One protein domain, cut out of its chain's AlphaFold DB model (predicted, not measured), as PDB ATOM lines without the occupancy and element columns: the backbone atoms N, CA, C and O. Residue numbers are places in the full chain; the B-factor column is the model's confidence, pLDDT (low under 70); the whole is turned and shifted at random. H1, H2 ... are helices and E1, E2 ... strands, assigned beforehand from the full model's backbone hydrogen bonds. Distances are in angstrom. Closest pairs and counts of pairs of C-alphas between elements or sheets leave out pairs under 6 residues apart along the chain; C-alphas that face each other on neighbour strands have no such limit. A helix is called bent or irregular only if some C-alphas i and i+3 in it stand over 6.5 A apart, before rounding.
ATOM      1  N   HIS A   2     141.096 190.941 251.163       26.06
ATOM      2  CA  HIS A   2     141.130 191.144 249.712       26.06
ATOM      3  C   HIS A   2     142.466 190.649 249.152       26.06
ATOM      4  O   HIS A   2     143.524 191.174 249.490       26.06
ATOM      5  N   ARG A   3     142.407 189.599 248.323       30.48
ATOM      6  CA  ARG A   3     143.531 189.129 247.508       30.48
ATOM      7  C   ARG A   3     143.739 190.130 246.372       30.48
ATOM      8  O   ARG A   3     142.929 190.172 245.452       30.48
ATOM      9  N   TRP A   4     144.822 190.895 246.423       28.42
ATOM     10  CA  TRP A   4     145.339 191.601 245.254       28.42
ATOM     11  C   TRP A   4     146.123 190.597 244.406       28.42
ATOM     12  O   TRP A   4     147.156 190.080 244.829       28.42
ATOM     13  N   GLY A   5     145.582 190.250 243.240       33.12
ATOM     14  CA  GLY A   5     146.288 189.468 242.232       33.12
ATOM     15  C   GLY A   5     147.094 190.406 241.346       33.12
ATOM     16  O   GLY A   5     146.521 191.078 240.496       33.12
ATOM     17  N   PHE A   6     148.412 190.452 241.529       30.84
ATOM     18  CA  PHE A   6     149.305 191.068 240.552       30.84
ATOM     19  C   PHE A   6     149.449 190.110 239.365       30.84
ATOM     20  O   PHE A   6     150.209 189.144 239.411       30.84
ATOM     21  N   GLY A   7     148.649 190.335 238.324       27.38
ATOM     22  CA  GLY A   7     148.855 189.727 237.017       27.38
ATOM     23  C   GLY A   7     149.980 190.462 236.296       27.38
ATOM     24  O   GLY A   7     149.863 191.654 236.030       27.38
ATOM     25  N   VAL A   8     151.067 189.762 235.976       33.44
ATOM     26  CA  VAL A   8     152.053 190.245 235.002       33.44
ATOM     27  C   VAL A   8     151.386 190.191 233.629       33.44
ATOM     28  O   VAL A   8     151.229 189.124 233.039       33.44
ATOM     29  N   VAL A   9     150.943 191.348 233.145       29.52
ATOM     30  CA  VAL A   9     150.573 191.551 231.744       29.52
ATOM     31  C   VAL A   9     151.875 191.804 230.992       29.52
ATOM     32  O   VAL A   9     152.474 192.866 231.132       29.52
ATOM     33  N   ILE A  10     152.340 190.826 230.211       37.50
ATOM     34  CA  ILE A  10     153.375 191.080 229.203       37.50
ATOM     35  C   ILE A  10     152.671 191.795 228.049       37.50
ATOM     36  O   ILE A  10     152.117 191.154 227.156       37.50
ATOM     37  N   LEU A  11     152.640 193.127 228.093       30.28
ATOM     38  CA  LEU A  11     152.321 193.919 226.913       30.28
ATOM     39  C   LEU A  11     153.592 193.939 226.056       30.28
ATOM     40  O   LEU A  11     154.503 194.729 226.287       30.28
ATOM     41  N   GLY A  12     153.695 192.995 225.122       31.98
ATOM     42  CA  GLY A  12     154.741 193.028 224.110       31.98
ATOM     43  C   GLY A  12     154.576 194.297 223.281       31.98
ATOM     44  O   GLY A  12     153.605 194.427 222.538       31.98
ATOM     45  N   VAL A  13     155.506 195.239 223.415       37.97
ATOM     46  CA  VAL A  13     155.651 196.323 222.445       37.97
ATOM     47  C   VAL A  13     156.133 195.669 221.155       37.97
ATOM     48  O   VAL A  13     157.280 195.243 221.044       37.97
ATOM     49  N   VAL A  14     155.228 195.531 220.188       33.72
ATOM     50  CA  VAL A  14     155.577 195.151 218.821       33.72
ATOM     51  C   VAL A  14     156.308 196.342 218.210       33.72
ATOM     52  O   VAL A  14     155.680 197.304 217.777       33.72
ATOM     53  N   VAL A  15     157.640 196.299 218.193       37.44
ATOM     54  CA  VAL A  15     158.425 197.172 217.314       37.44
ATOM     55  C   VAL A  15     158.366 196.541 215.920       37.44
ATOM     56  O   VAL A  15     158.820 195.405 215.762       37.44
ATOM     57  N   PRO A  16     157.778 197.198 214.904       31.22
ATOM     58  CA  PRO A  16     157.718 196.634 213.564       31.22
ATOM     59  C   PRO A  16     159.137 196.543 212.984       31.22
ATOM     60  O   PRO A  16     159.768 197.548 212.663       31.22
ATOM     61  N   ILE A  17     159.650 195.315 212.859       43.97
ATOM     62  CA  ILE A  17     160.904 195.013 212.165       43.97
ATOM     63  C   ILE A  17     160.635 195.102 210.663       43.97
ATOM     64  O   ILE A  17     160.170 194.140 210.056       43.97
ATOM     65  N   ALA A  18     160.923 196.257 210.064       37.91
ATOM     66  CA  ALA A  18     161.090 196.385 208.619       37.91
ATOM     67  C   ALA A  18     161.873 197.652 208.232       37.91
ATOM     68  O   ALA A  18     161.303 198.543 207.622       37.91
ATOM     69  N   VAL A  19     163.178 197.724 208.526       41.53
ATOM     70  CA  VAL A  19     164.144 198.415 207.643       41.53
ATOM     71  C   VAL A  19     165.490 197.689 207.731       41.53
ATOM     72  O   VAL A  19     166.277 197.886 208.655       41.53
ATOM     73  N   LEU A  20     165.750 196.818 206.757       44.91
ATOM     74  CA  LEU A  20     167.108 196.418 206.395       44.91
ATOM     75  C   LEU A  20     167.785 197.617 205.720       44.91
ATOM     76  O   LEU A  20     167.290 198.102 204.706       44.91
ATOM     77  N   GLY A  21     168.927 198.046 206.255       46.62
ATOM     78  CA  GLY A  21     169.843 198.975 205.588       46.62
ATOM     79  C   GLY A  21     169.849 200.389 206.172       46.62
ATOM     80  O   GLY A  21     168.935 201.169 205.943       46.62
ATOM     81  N   LEU A  22     170.943 200.721 206.872       52.75
ATOM     82  CA  LEU A  22     171.355 202.081 207.261       52.75
ATOM     83  C   LEU A  22     170.382 202.843 208.192       52.75
ATOM     84  O   LEU A  22     170.087 204.012 207.974       52.75
ATOM     85  N   GLY A  23     169.882 202.204 209.251       40.09
ATOM     86  CA  GLY A  23     169.004 202.857 210.230       40.09
ATOM     87  C   GLY A  23     169.792 203.460 211.390       40.09
ATOM     88  O   GLY A  23     170.557 202.748 212.038       40.09
ATOM     89  N   ALA A  24     169.613 204.758 211.654       46.50
ATOM     90  CA  ALA A  24     170.166 205.456 212.812       46.50
ATOM     91  C   ALA A  24     170.058 204.598 214.082       46.50
ATOM     92  O   ALA A  24     168.992 204.058 214.383       46.50
ATOM     93  N   ARG A  25     171.158 204.470 214.839       58.62
ATOM     94  CA  ARG A  25     171.093 203.921 216.198       58.62
ATOM     95  C   ARG A  25     170.042 204.738 216.943       58.62
ATOM     96  O   ARG A  25     170.262 205.924 217.171       58.62
ATOM     97  N   HIS A  26     168.907 204.125 217.264       64.69
ATOM     98  CA  HIS A  26     167.832 204.771 218.009       64.69
ATOM     99  C   HIS A  26     168.310 204.923 219.458       64.69
ATOM    100  O   HIS A  26     168.054 204.084 220.318       64.69
ATOM    101  N   MET A  27     169.150 205.931 219.684       73.75
ATOM    102  CA  MET A  27     169.665 206.305 220.991       73.75
ATOM    103  C   MET A  27     168.679 207.282 221.614       73.75
ATOM    104  O   MET A  27     168.279 208.259 220.988       73.75
ATOM    105  N   SER A  28     168.285 206.979 222.840       84.81
ATOM    106  CA  SER A  28     167.352 207.756 223.649       84.81
ATOM    107  C   SER A  28     167.992 207.981 225.016       84.81
ATOM    108  O   SER A  28     168.784 207.146 225.455       84.81
ATOM    109  N   GLU A  29     167.664 209.087 225.687       88.44
ATOM    110  CA  GLU A  29     168.007 209.278 227.106       88.44
ATOM    111  C   GLU A  29     167.179 208.344 227.997       88.44
ATOM    112  O   GLU A  29     167.671 207.830 229.001       88.44
ATOM    113  N   ASP A  30     165.951 208.035 227.570       85.88
ATOM    114  CA  ASP A  30     165.167 206.931 228.112       85.88
ATOM    115  C   ASP A  30     165.696 205.624 227.510       85.88
ATOM    116  O   ASP A  30     165.245 205.181 226.453       85.88
ATOM    117  N   CYS A  31     166.763 205.092 228.109       87.75
ATOM    118  CA  CYS A  31     167.449 203.877 227.656       87.75
ATOM    119  C   CYS A  31     167.564 202.786 228.725       87.75
ATOM    120  O   CYS A  31     168.108 201.720 228.425       87.75
ATOM    121  N   LEU A  32     167.039 203.035 229.930       90.06
ATOM    122  CA  LEU A  32     167.127 202.128 231.071       90.06
ATOM    123  C   LEU A  32     166.088 201.012 230.968       90.06
ATOM    124  O   LEU A  32     165.053 201.015 231.638       90.06
ATOM    125  N   TYR A  33     166.379 200.043 230.106       89.38
ATOM    126  CA  TYR A  33     165.511 198.905 229.841       89.38
ATOM    127  C   TYR A  33     166.212 197.585 230.122       89.38
ATOM    128  O   TYR A  33     167.424 197.419 229.949       89.38
ATOM    129  N   LEU A  34     165.396 196.603 230.492       92.88
ATOM    130  CA  LEU A  34     165.822 195.236 230.730       92.88
ATOM    131  C   LEU A  34     165.059 194.261 229.835       92.88
ATOM    132  O   LEU A  34     163.873 194.439 229.561       92.88
ATOM    133  N   ASN A  35     165.750 193.201 229.431       93.81
ATOM    134  CA  ASN A  35     165.172 192.054 228.742       93.81
ATOM    135  C   ASN A  35     165.216 190.854 229.686       93.81
ATOM    136  O   ASN A  35     166.215 190.660 230.386       93.81
ATOM    137  N   ILE A  36     164.151 190.051 229.698       95.12
ATOM    138  CA  ILE A  36     164.047 188.846 230.526       95.12
ATOM    139  C   ILE A  36     163.688 187.667 229.632       95.12
ATOM    140  O   ILE A  36     162.656 187.683 228.961       95.12
ATOM    141  N   TRP A  37     164.494 186.614 229.708       95.50
ATOM    142  CA  TRP A  37     164.172 185.305 229.161       95.50
ATOM    143  C   TRP A  37     163.952 184.341 230.317       95.50
ATOM    144  O   TRP A  37     164.752 184.277 231.252       95.50
ATOM    145  N   ALA A  38     162.871 183.572 230.246       94.62
ATOM    146  CA  ALA A  38     162.550 182.547 231.224       94.62
ATOM    147  C   ALA A  38     161.902 181.342 230.526       94.62
ATOM    148  O   ALA A  38     161.193 181.522 229.528       94.62
ATOM    149  N   PRO A  39     162.096 180.118 231.045       90.12
ATOM    150  CA  PRO A  39     161.397 178.948 230.545       90.12
ATOM    151  C   PRO A  39     159.885 179.107 230.748       90.12
ATOM    152  O   PRO A  39     159.409 179.787 231.659       90.12
ATOM    153  N   SER A  40     159.094 178.480 229.878       87.38
ATOM    154  CA  SER A  40     157.638 178.635 229.911       87.38
ATOM    155  C   SER A  40     157.040 178.147 231.235       87.38
ATOM    156  O   SER A  40     157.338 177.043 231.699       87.38
ATOM    157  N   VAL A  41     156.096 178.913 231.796       85.69
ATOM    158  CA  VAL A  41     155.299 178.499 232.967       85.69
ATOM    159  C   VAL A  41     154.586 177.167 232.705       85.69
ATOM    160  O   VAL A  41     154.414 176.379 233.629       85.69
ATOM    161  N   LYS A  42     154.202 176.877 231.453       86.12
ATOM    162  CA  LYS A  42     153.586 175.590 231.085       86.12
ATOM    163  C   LYS A  42     154.551 174.413 231.245       86.12
ATOM    164  O   LYS A  42     154.106 173.317 231.554       86.12
ATOM    165  N   HIS A  43     155.846 174.650 231.037       80.06
ATOM    166  CA  HIS A  43     156.891 173.629 231.123       80.06
ATOM    167  C   HIS A  43     157.311 173.369 232.573       80.06
ATOM    168  O   HIS A  43     157.392 172.224 233.004       80.06
ATOM    169  N   ARG A  44     157.528 174.430 233.365       82.00
ATOM    170  CA  ARG A  44     158.107 174.320 234.721       82.00
ATOM    171  C   ARG A  44     157.124 174.532 235.869       82.00
ATOM    172  O   ARG A  44     157.435 174.222 237.021       82.00
ATOM    173  N   GLY A  45     155.944 175.067 235.582       85.44
ATOM    174  CA  GLY A  45     155.023 175.566 236.594       85.44
ATOM    175  C   GLY A  45     155.589 176.768 237.360       85.44
ATOM    176  O   GLY A  45     156.790 177.032 237.390       85.44
ATOM    177  N   PHE A  46     154.714 177.499 238.050       85.06
ATOM    178  CA  PHE A  46     155.118 178.678 238.826       85.06
ATOM    179  C   PHE A  46     156.144 178.346 239.926       85.06
ATOM    180  O   PHE A  46     157.120 179.063 240.115       85.06
ATOM    181  N   ARG A  47     155.971 177.204 240.606       85.19
ATOM    182  CA  ARG A  47     156.906 176.730 241.643       85.19
ATOM    183  C   ARG A  47     158.277 176.331 241.093       85.19
ATOM    184  O   ARG A  47     159.261 176.453 241.814       85.19
ATOM    185  N   GLY A  48     158.346 175.842 239.853       83.88
ATOM    186  CA  GLY A  48     159.618 175.517 239.206       83.88
ATOM    187  C   GLY A  48     160.398 176.773 238.828       83.88
ATOM    188  O   GLY A  48     161.611 176.805 239.005       83.88
ATOM    189  N   LEU A  49     159.698 177.826 238.396       85.62
ATOM    190  CA  LEU A  49     160.303 179.131 238.108       85.62
ATOM    191  C   LEU A  49     160.827 179.837 239.361       85.62
ATOM    192  O   LEU A  49     161.889 180.438 239.313       85.62
ATOM    193  N   GLN A  50     160.141 179.712 240.501       87.19
ATOM    194  CA  GLN A  50     160.608 180.276 241.779       87.19
ATOM    195  C   GLN A  50     161.950 179.709 242.266       87.19
ATOM    196  O   GLN A  50     162.581 180.302 243.134       87.19
ATOM    197  N   LYS A  51     162.359 178.548 241.748       89.62
ATOM    198  CA  LYS A  51     163.623 177.888 242.097       89.62
ATOM    199  C   LYS A  51     164.710 178.080 241.039       89.62
ATOM    200  O   LYS A  51     165.805 177.563 241.226       89.62
ATOM    201  N   ALA A  52     164.400 178.749 239.928       91.50
ATOM    202  CA  ALA A  52     165.360 178.977 238.860       91.50
ATOM    203  C   ALA A  52     166.445 179.969 239.307       91.50
ATOM    204  O   ALA A  52     166.160 180.946 240.003       91.50
ATOM    205  N   ALA A  53     167.684 179.721 238.891       95.62
ATOM    206  CA  ALA A  53     168.779 180.660 239.059       95.62
ATOM    207  C   ALA A  53     168.578 181.871 238.140       95.62
ATOM    208  O   ALA A  53     168.118 181.731 237.006       95.62
ATOM    209  N   VAL A  54     168.952 183.060 238.616       95.75
ATOM    210  CA  VAL A  54     168.895 184.294 237.824       95.75
ATOM    211  C   VAL A  54     170.309 184.688 237.420       95.75
ATOM    212  O   VAL A  54     171.140 185.008 238.268       95.75
ATOM    213  N   MET A  55     170.575 184.677 236.118       95.06
ATOM    214  CA  MET A  55     171.800 185.189 235.524       95.06
ATOM    215  C   MET A  55     171.572 186.624 235.067       95.06
ATOM    216  O   MET A  55     170.752 186.882 234.187       95.06
ATOM    217  N   ILE A  56     172.324 187.548 235.658       94.88
ATOM    218  CA  ILE A  56     172.303 188.961 235.297       94.88
ATOM    219  C   ILE A  56     173.543 189.254 234.456       94.88
ATOM    220  O   ILE A  56     174.668 189.095 234.927       94.88
ATOM    221  N   PHE A  57     173.333 189.672 233.213       91.06
ATOM    222  CA  PHE A  57     174.395 189.990 232.273       91.06
ATOM    223  C   PHE A  57     174.529 191.503 232.088       91.06
ATOM    224  O   PHE A  57     173.566 192.192 231.741       91.06
ATOM    225  N   ILE A  58     175.750 191.997 232.299       90.81
ATOM    226  CA  ILE A  58     176.127 193.404 232.152       90.81
ATOM    227  C   ILE A  58     176.952 193.527 230.875       90.81
ATOM    228  O   ILE A  58     177.971 192.853 230.719       90.81
ATOM    229  N   HIS A  59     176.503 194.372 229.948       89.69
ATOM    230  CA  HIS A  59     177.211 194.554 228.688       89.69
ATOM    231  C   HIS A  59     178.568 195.250 228.895       89.69
ATOM    232  O   HIS A  59     178.744 196.072 229.792       89.69
ATOM    233  N   GLY A  60     179.531 194.946 228.022       89.00
ATOM    234  CA  GLY A  60     180.816 195.652 227.971       89.00
ATOM    235  C   GLY A  60     180.723 197.015 227.271       89.00
ATOM    236  O   GLY A  60     179.634 197.553 227.089       89.00
ATOM    237  N   GLY A  61     181.865 197.543 226.819       88.38
ATOM    238  CA  GLY A  61     181.943 198.808 226.069       88.38
ATOM    239  C   GLY A  61     182.473 200.003 226.867       88.38
ATOM    240  O   GLY A  61     182.171 201.147 226.537       88.38
ATOM    241  N   SER A  62     183.274 199.735 227.905       90.81
ATOM    242  CA  SER A  62     184.046 200.741 228.655       90.81
ATOM    243  C   SER A  62     183.218 201.880 229.256       90.81
ATOM    244  O   SER A  62     183.708 202.996 229.371       90.81
ATOM    245  N   CYS A  63     181.962 201.601 229.619       84.75
ATOM    246  CA  CYS A  63     181.001 202.590 230.127       84.75
ATOM    247  C   CYS A  63     180.638 203.715 229.138       84.75
ATOM    248  O   CYS A  63     179.949 204.651 229.521       84.75
ATOM    249  N   ASP A  64     181.062 203.611 227.878       86.19
ATOM    250  CA  ASP A  64     180.819 204.609 226.830       86.19
ATOM    251  C   ASP A  64     179.845 204.076 225.770       86.19
ATOM    252  O   ASP A  64     178.949 204.761 225.281       86.19
ATOM    253  N   THR A  65     179.967 202.786 225.455       85.00
ATOM    254  CA  THR A  65     179.159 202.120 224.436       85.00
ATOM    255  C   THR A  65     178.549 200.826 224.963       85.00
ATOM    256  O   THR A  65     178.927 200.311 226.010       85.00
ATOM    257  N   GLY A  66     177.574 200.298 224.225       85.62
ATOM    258  CA  GLY A  66     176.910 199.034 224.539       85.62
ATOM    259  C   GLY A  66     175.391 199.160 224.559       85.62
ATOM    260  O   GLY A  66     174.842 200.265 224.578       85.62
ATOM    261  N   ALA A  67     174.719 198.018 224.471       86.62
ATOM    262  CA  ALA A  67     173.269 197.886 224.547       86.62
ATOM    263  C   ALA A  67     172.907 196.460 224.969       86.62
ATOM    264  O   ALA A  67     173.607 195.510 224.614       86.62
ATOM    265  N   SER A  68     171.792 196.308 225.678       86.38
ATOM    266  CA  SER A  68     171.219 195.003 226.026       86.38
ATOM    267  C   SER A  68     170.506 194.328 224.844       86.38
ATOM    268  O   SER A  68     170.263 193.129 224.883       86.38
ATOM    269  N   SER A  69     170.207 195.075 223.775       84.88
ATOM    270  CA  SER A  69     169.511 194.606 222.567       84.88
ATOM    271  C   SER A  69     170.428 194.026 221.482       84.88
ATOM    272  O   SER A  69     169.962 193.670 220.399       84.88
ATOM    273  N   VAL A  70     171.739 193.943 221.731       86.88
ATOM    274  CA  VAL A  70     172.677 193.327 220.784       86.88
ATOM    275  C   VAL A  70     172.352 191.838 220.666       86.88
ATOM    276  O   VAL A  70     172.287 191.145 221.675       86.88
ATOM    277  N   ALA A  71     172.211 191.335 219.435       87.56
ATOM    278  CA  ALA A  71     171.808 189.948 219.160       87.56
ATOM    279  C   ALA A  71     172.697 188.885 219.837       87.56
ATOM    280  O   ALA A  71     172.248 187.775 220.102       87.56
ATOM    281  N   TYR A  72     173.949 189.226 220.152       86.62
ATOM    282  CA  TYR A  72     174.868 188.354 220.885       86.62
ATOM    283  C   TYR A  72     174.405 188.043 222.323       86.62
ATOM    284  O   TYR A  72     174.810 187.034 222.889       86.62
ATOM    285  N   TYR A  73     173.553 188.887 222.912       89.94
ATOM    286  CA  TYR A  73     173.041 188.732 224.276       89.94
ATOM    287  C   TYR A  73     171.640 188.096 224.333       89.94
ATOM    288  O   TYR A  73     171.011 188.107 225.388       89.94
ATOM    289  N   ASP A  74     171.138 187.539 223.223       92.69
ATOM    290  CA  ASP A  74     169.837 186.863 223.188       92.69
ATOM    291  C   ASP A  74     169.840 185.592 224.063       92.69
ATOM    292  O   ASP A  74     170.493 184.589 223.762       92.69
ATOM    293  N   GLY A  75     169.072 185.631 225.155       92.44
ATOM    294  CA  GLY A  75     168.959 184.547 226.129       92.44
ATOM    295  C   GLY A  75     168.097 183.355 225.697       92.44
ATOM    296  O   GLY A  75     167.983 182.397 226.465       92.44
ATOM    297  N   THR A  76     167.493 183.369 224.501       94.06
ATOM    298  CA  THR A  76     166.522 182.350 224.056       94.06
ATOM    299  C   THR A  76     167.090 180.932 224.104       94.06
ATOM    300  O   THR A  76     166.449 180.028 224.639       94.06
ATOM    301  N   ASN A  77     168.304 180.719 223.587       93.81
ATOM    302  CA  ASN A  77     168.922 179.390 223.618       93.81
ATOM    303  C   ASN A  77     169.336 178.971 225.033       93.81
ATOM    304  O   ASN A  77     169.217 177.795 225.370       93.81
ATOM    305  N   SER A  78     169.766 179.914 225.875       93.31
ATOM    306  CA  SER A  78     170.136 179.631 227.265       93.31
ATOM    307  C   SER A  78     168.945 179.079 228.047       93.31
ATOM    308  O   SER A  78     169.046 178.008 228.633       93.31
ATOM    309  N   VAL A  79     167.786 179.742 227.984       94.06
ATOM    310  CA  VAL A  79     166.579 179.286 228.701       94.06
ATOM    311  C   VAL A  79     165.888 178.091 228.046       94.06
ATOM    312  O   VAL A  79     165.072 177.429 228.679       94.06
ATOM    313  N   ARG A  80     166.198 177.802 226.774       91.31
ATOM    314  CA  ARG A  80     165.740 176.591 226.079       91.31
ATOM    315  C   ARG A  80     166.543 175.353 226.477       91.31
ATOM    316  O   ARG A  80     165.984 174.262 226.503       91.31
ATOM    317  N   ASN A  81     167.837 175.514 226.743       93.06
ATOM    318  CA  ASN A  81     168.733 174.414 227.099       93.06
ATOM    319  C   ASN A  81     168.846 174.208 228.618       93.06
ATOM    320  O   ASN A  81     169.273 173.143 229.059       93.06
ATOM    321  N   HIS A  82     168.460 175.212 229.408       91.38
ATOM    322  CA  HIS A  82     168.503 175.193 230.866       91.38
ATOM    323  C   HIS A  82     167.143 175.583 231.440       91.38
ATOM    324  O   HIS A  82     166.786 176.755 231.543       91.38
ATOM    325  N   ASP A  83     166.386 174.571 231.843       88.81
ATOM    326  CA  ASP A  83     165.027 174.740 232.354       88.81
ATOM    327  C   ASP A  83     164.958 175.430 233.736       88.81
ATOM    328  O   ASP A  83     163.877 175.777 234.220       88.81
ATOM    329  N   ASP A  84     166.090 175.583 234.418       91.12
ATOM    330  CA  ASP A  84     166.264 176.212 235.728       91.12
ATOM    331  C   ASP A  84     167.024 177.544 235.665       91.12
ATOM    332  O   ASP A  84     167.529 178.003 236.688       91.12
ATOM    333  N   LEU A  85     167.072 178.185 234.496       93.31
ATOM    334  CA  LEU A  85     167.783 179.440 234.282       93.31
ATOM    335  C   LEU A  85     166.840 180.553 233.816       93.31
ATOM    336  O   LEU A  85     166.075 180.389 232.870       93.31
ATOM    337  N   ILE A  86     166.945 181.713 234.452       94.94
ATOM    338  CA  ILE A  86     166.369 182.980 233.999       94.94
ATOM    339  C   ILE A  86     167.530 183.880 233.593       94.94
ATOM    340  O   ILE A  86     168.484 184.039 234.353       94.94
ATOM    341  N   VAL A  87     167.449 184.480 232.410       96.31
ATOM    342  CA  VAL A  87     168.468 185.409 231.909       96.31
ATOM    343  C   VAL A  87     167.901 186.817 231.922       96.31
ATOM    344  O   VAL A  87     166.795 187.047 231.435       96.31
ATOM    345  N   VAL A  88     168.672 187.755 232.465       96.19
ATOM    346  CA  VAL A  88     168.347 189.179 232.499       96.19
ATOM    347  C   VAL A  88     169.511 189.966 231.917       96.19
ATOM    348  O   VAL A  88     170.645 189.821 232.365       96.19
ATOM    349  N   THR A  89     169.235 190.824 230.942       94.56
ATOM    350  CA  THR A  89     170.212 191.781 230.393       94.56
ATOM    351  C   THR A  89     169.667 193.187 230.575       94.56
ATOM    352  O   THR A  89     168.467 193.379 230.376       94.56
ATOM    353  N   PHE A  90     170.512 194.168 230.869       89.38
ATOM    354  CA  PHE A  90     170.086 195.562 231.011       89.38
ATOM    355  C   PHE A  90     171.174 196.532 230.547       89.38
ATOM    356  O   PHE A  90     172.330 196.137 230.370       89.38
ATOM    357  N   LYS A  91     170.762 197.773 230.306       83.31
ATOM    358  CA  LYS A  91     171.609 198.943 230.088       83.31
ATOM    359  C   LYS A  91     171.065 200.077 230.945       83.31
ATOM    360  O   LYS A  91     169.825 200.119 231.080       83.31
TER     361      LYS A  91
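This is residues 2 to 91 of the 91 residues of the protein "Carboxylesterase, type B" of Penicillium roqueforti (strain FM164) (UniProt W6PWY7). Regular structure is scarce: a small three-stranded sheet has H1 beyond one end and H2 grazing it, while a long arm, residues 2 to 26, sticks out. The 90 printed residues include E1, H1, E2, H2 and E3, in that order, a mixed class with only 31 residues in named elements. The mixed sheet runs E1 E3 E2; the whole is loose, radius of gyration of the C-alphas 16.0 A, spanning 47 by 30 by 26 A.

E1, residues 34 to 37, 10.2 A, begins at C-alpha 34 (165.822, 195.236, 230.730). H1, residues 41 to 49, 7.2 A, is irregular: C-alphas 43 and 46 are 9.4 A apart. E2 is residues 53 to 58, 16.3 A; H2 is residues 76 to 81, 8.8 A. E3, residues 85 to 90, 16.6 A, ends at C-alpha 90 (170.086, 195.562, 231.011).

E3 is antiparallel to E1, 162 degrees, N 35 to O 89 2.9 A, and parallel to E2, 24 degrees, N 55 to O 86 2.8 A, within hydrogen-bond range. E2, H2 and E3 form a strand-helix-strand unit, parallel neighbour strands joined through a helix, with a right-handed crossover. H2 only grazes the sheet; its closest C-alphas to E3 are Val 79 and Leu 85, 5.7 A. H1 is not on the sheet. Every O i to N i+4 pair is within range in H2, 3 of 5 in H1.

The printed part has no cut. E2 to H2 is a long link, 17 residues. Residues 2 to 26 have pLDDT under 70.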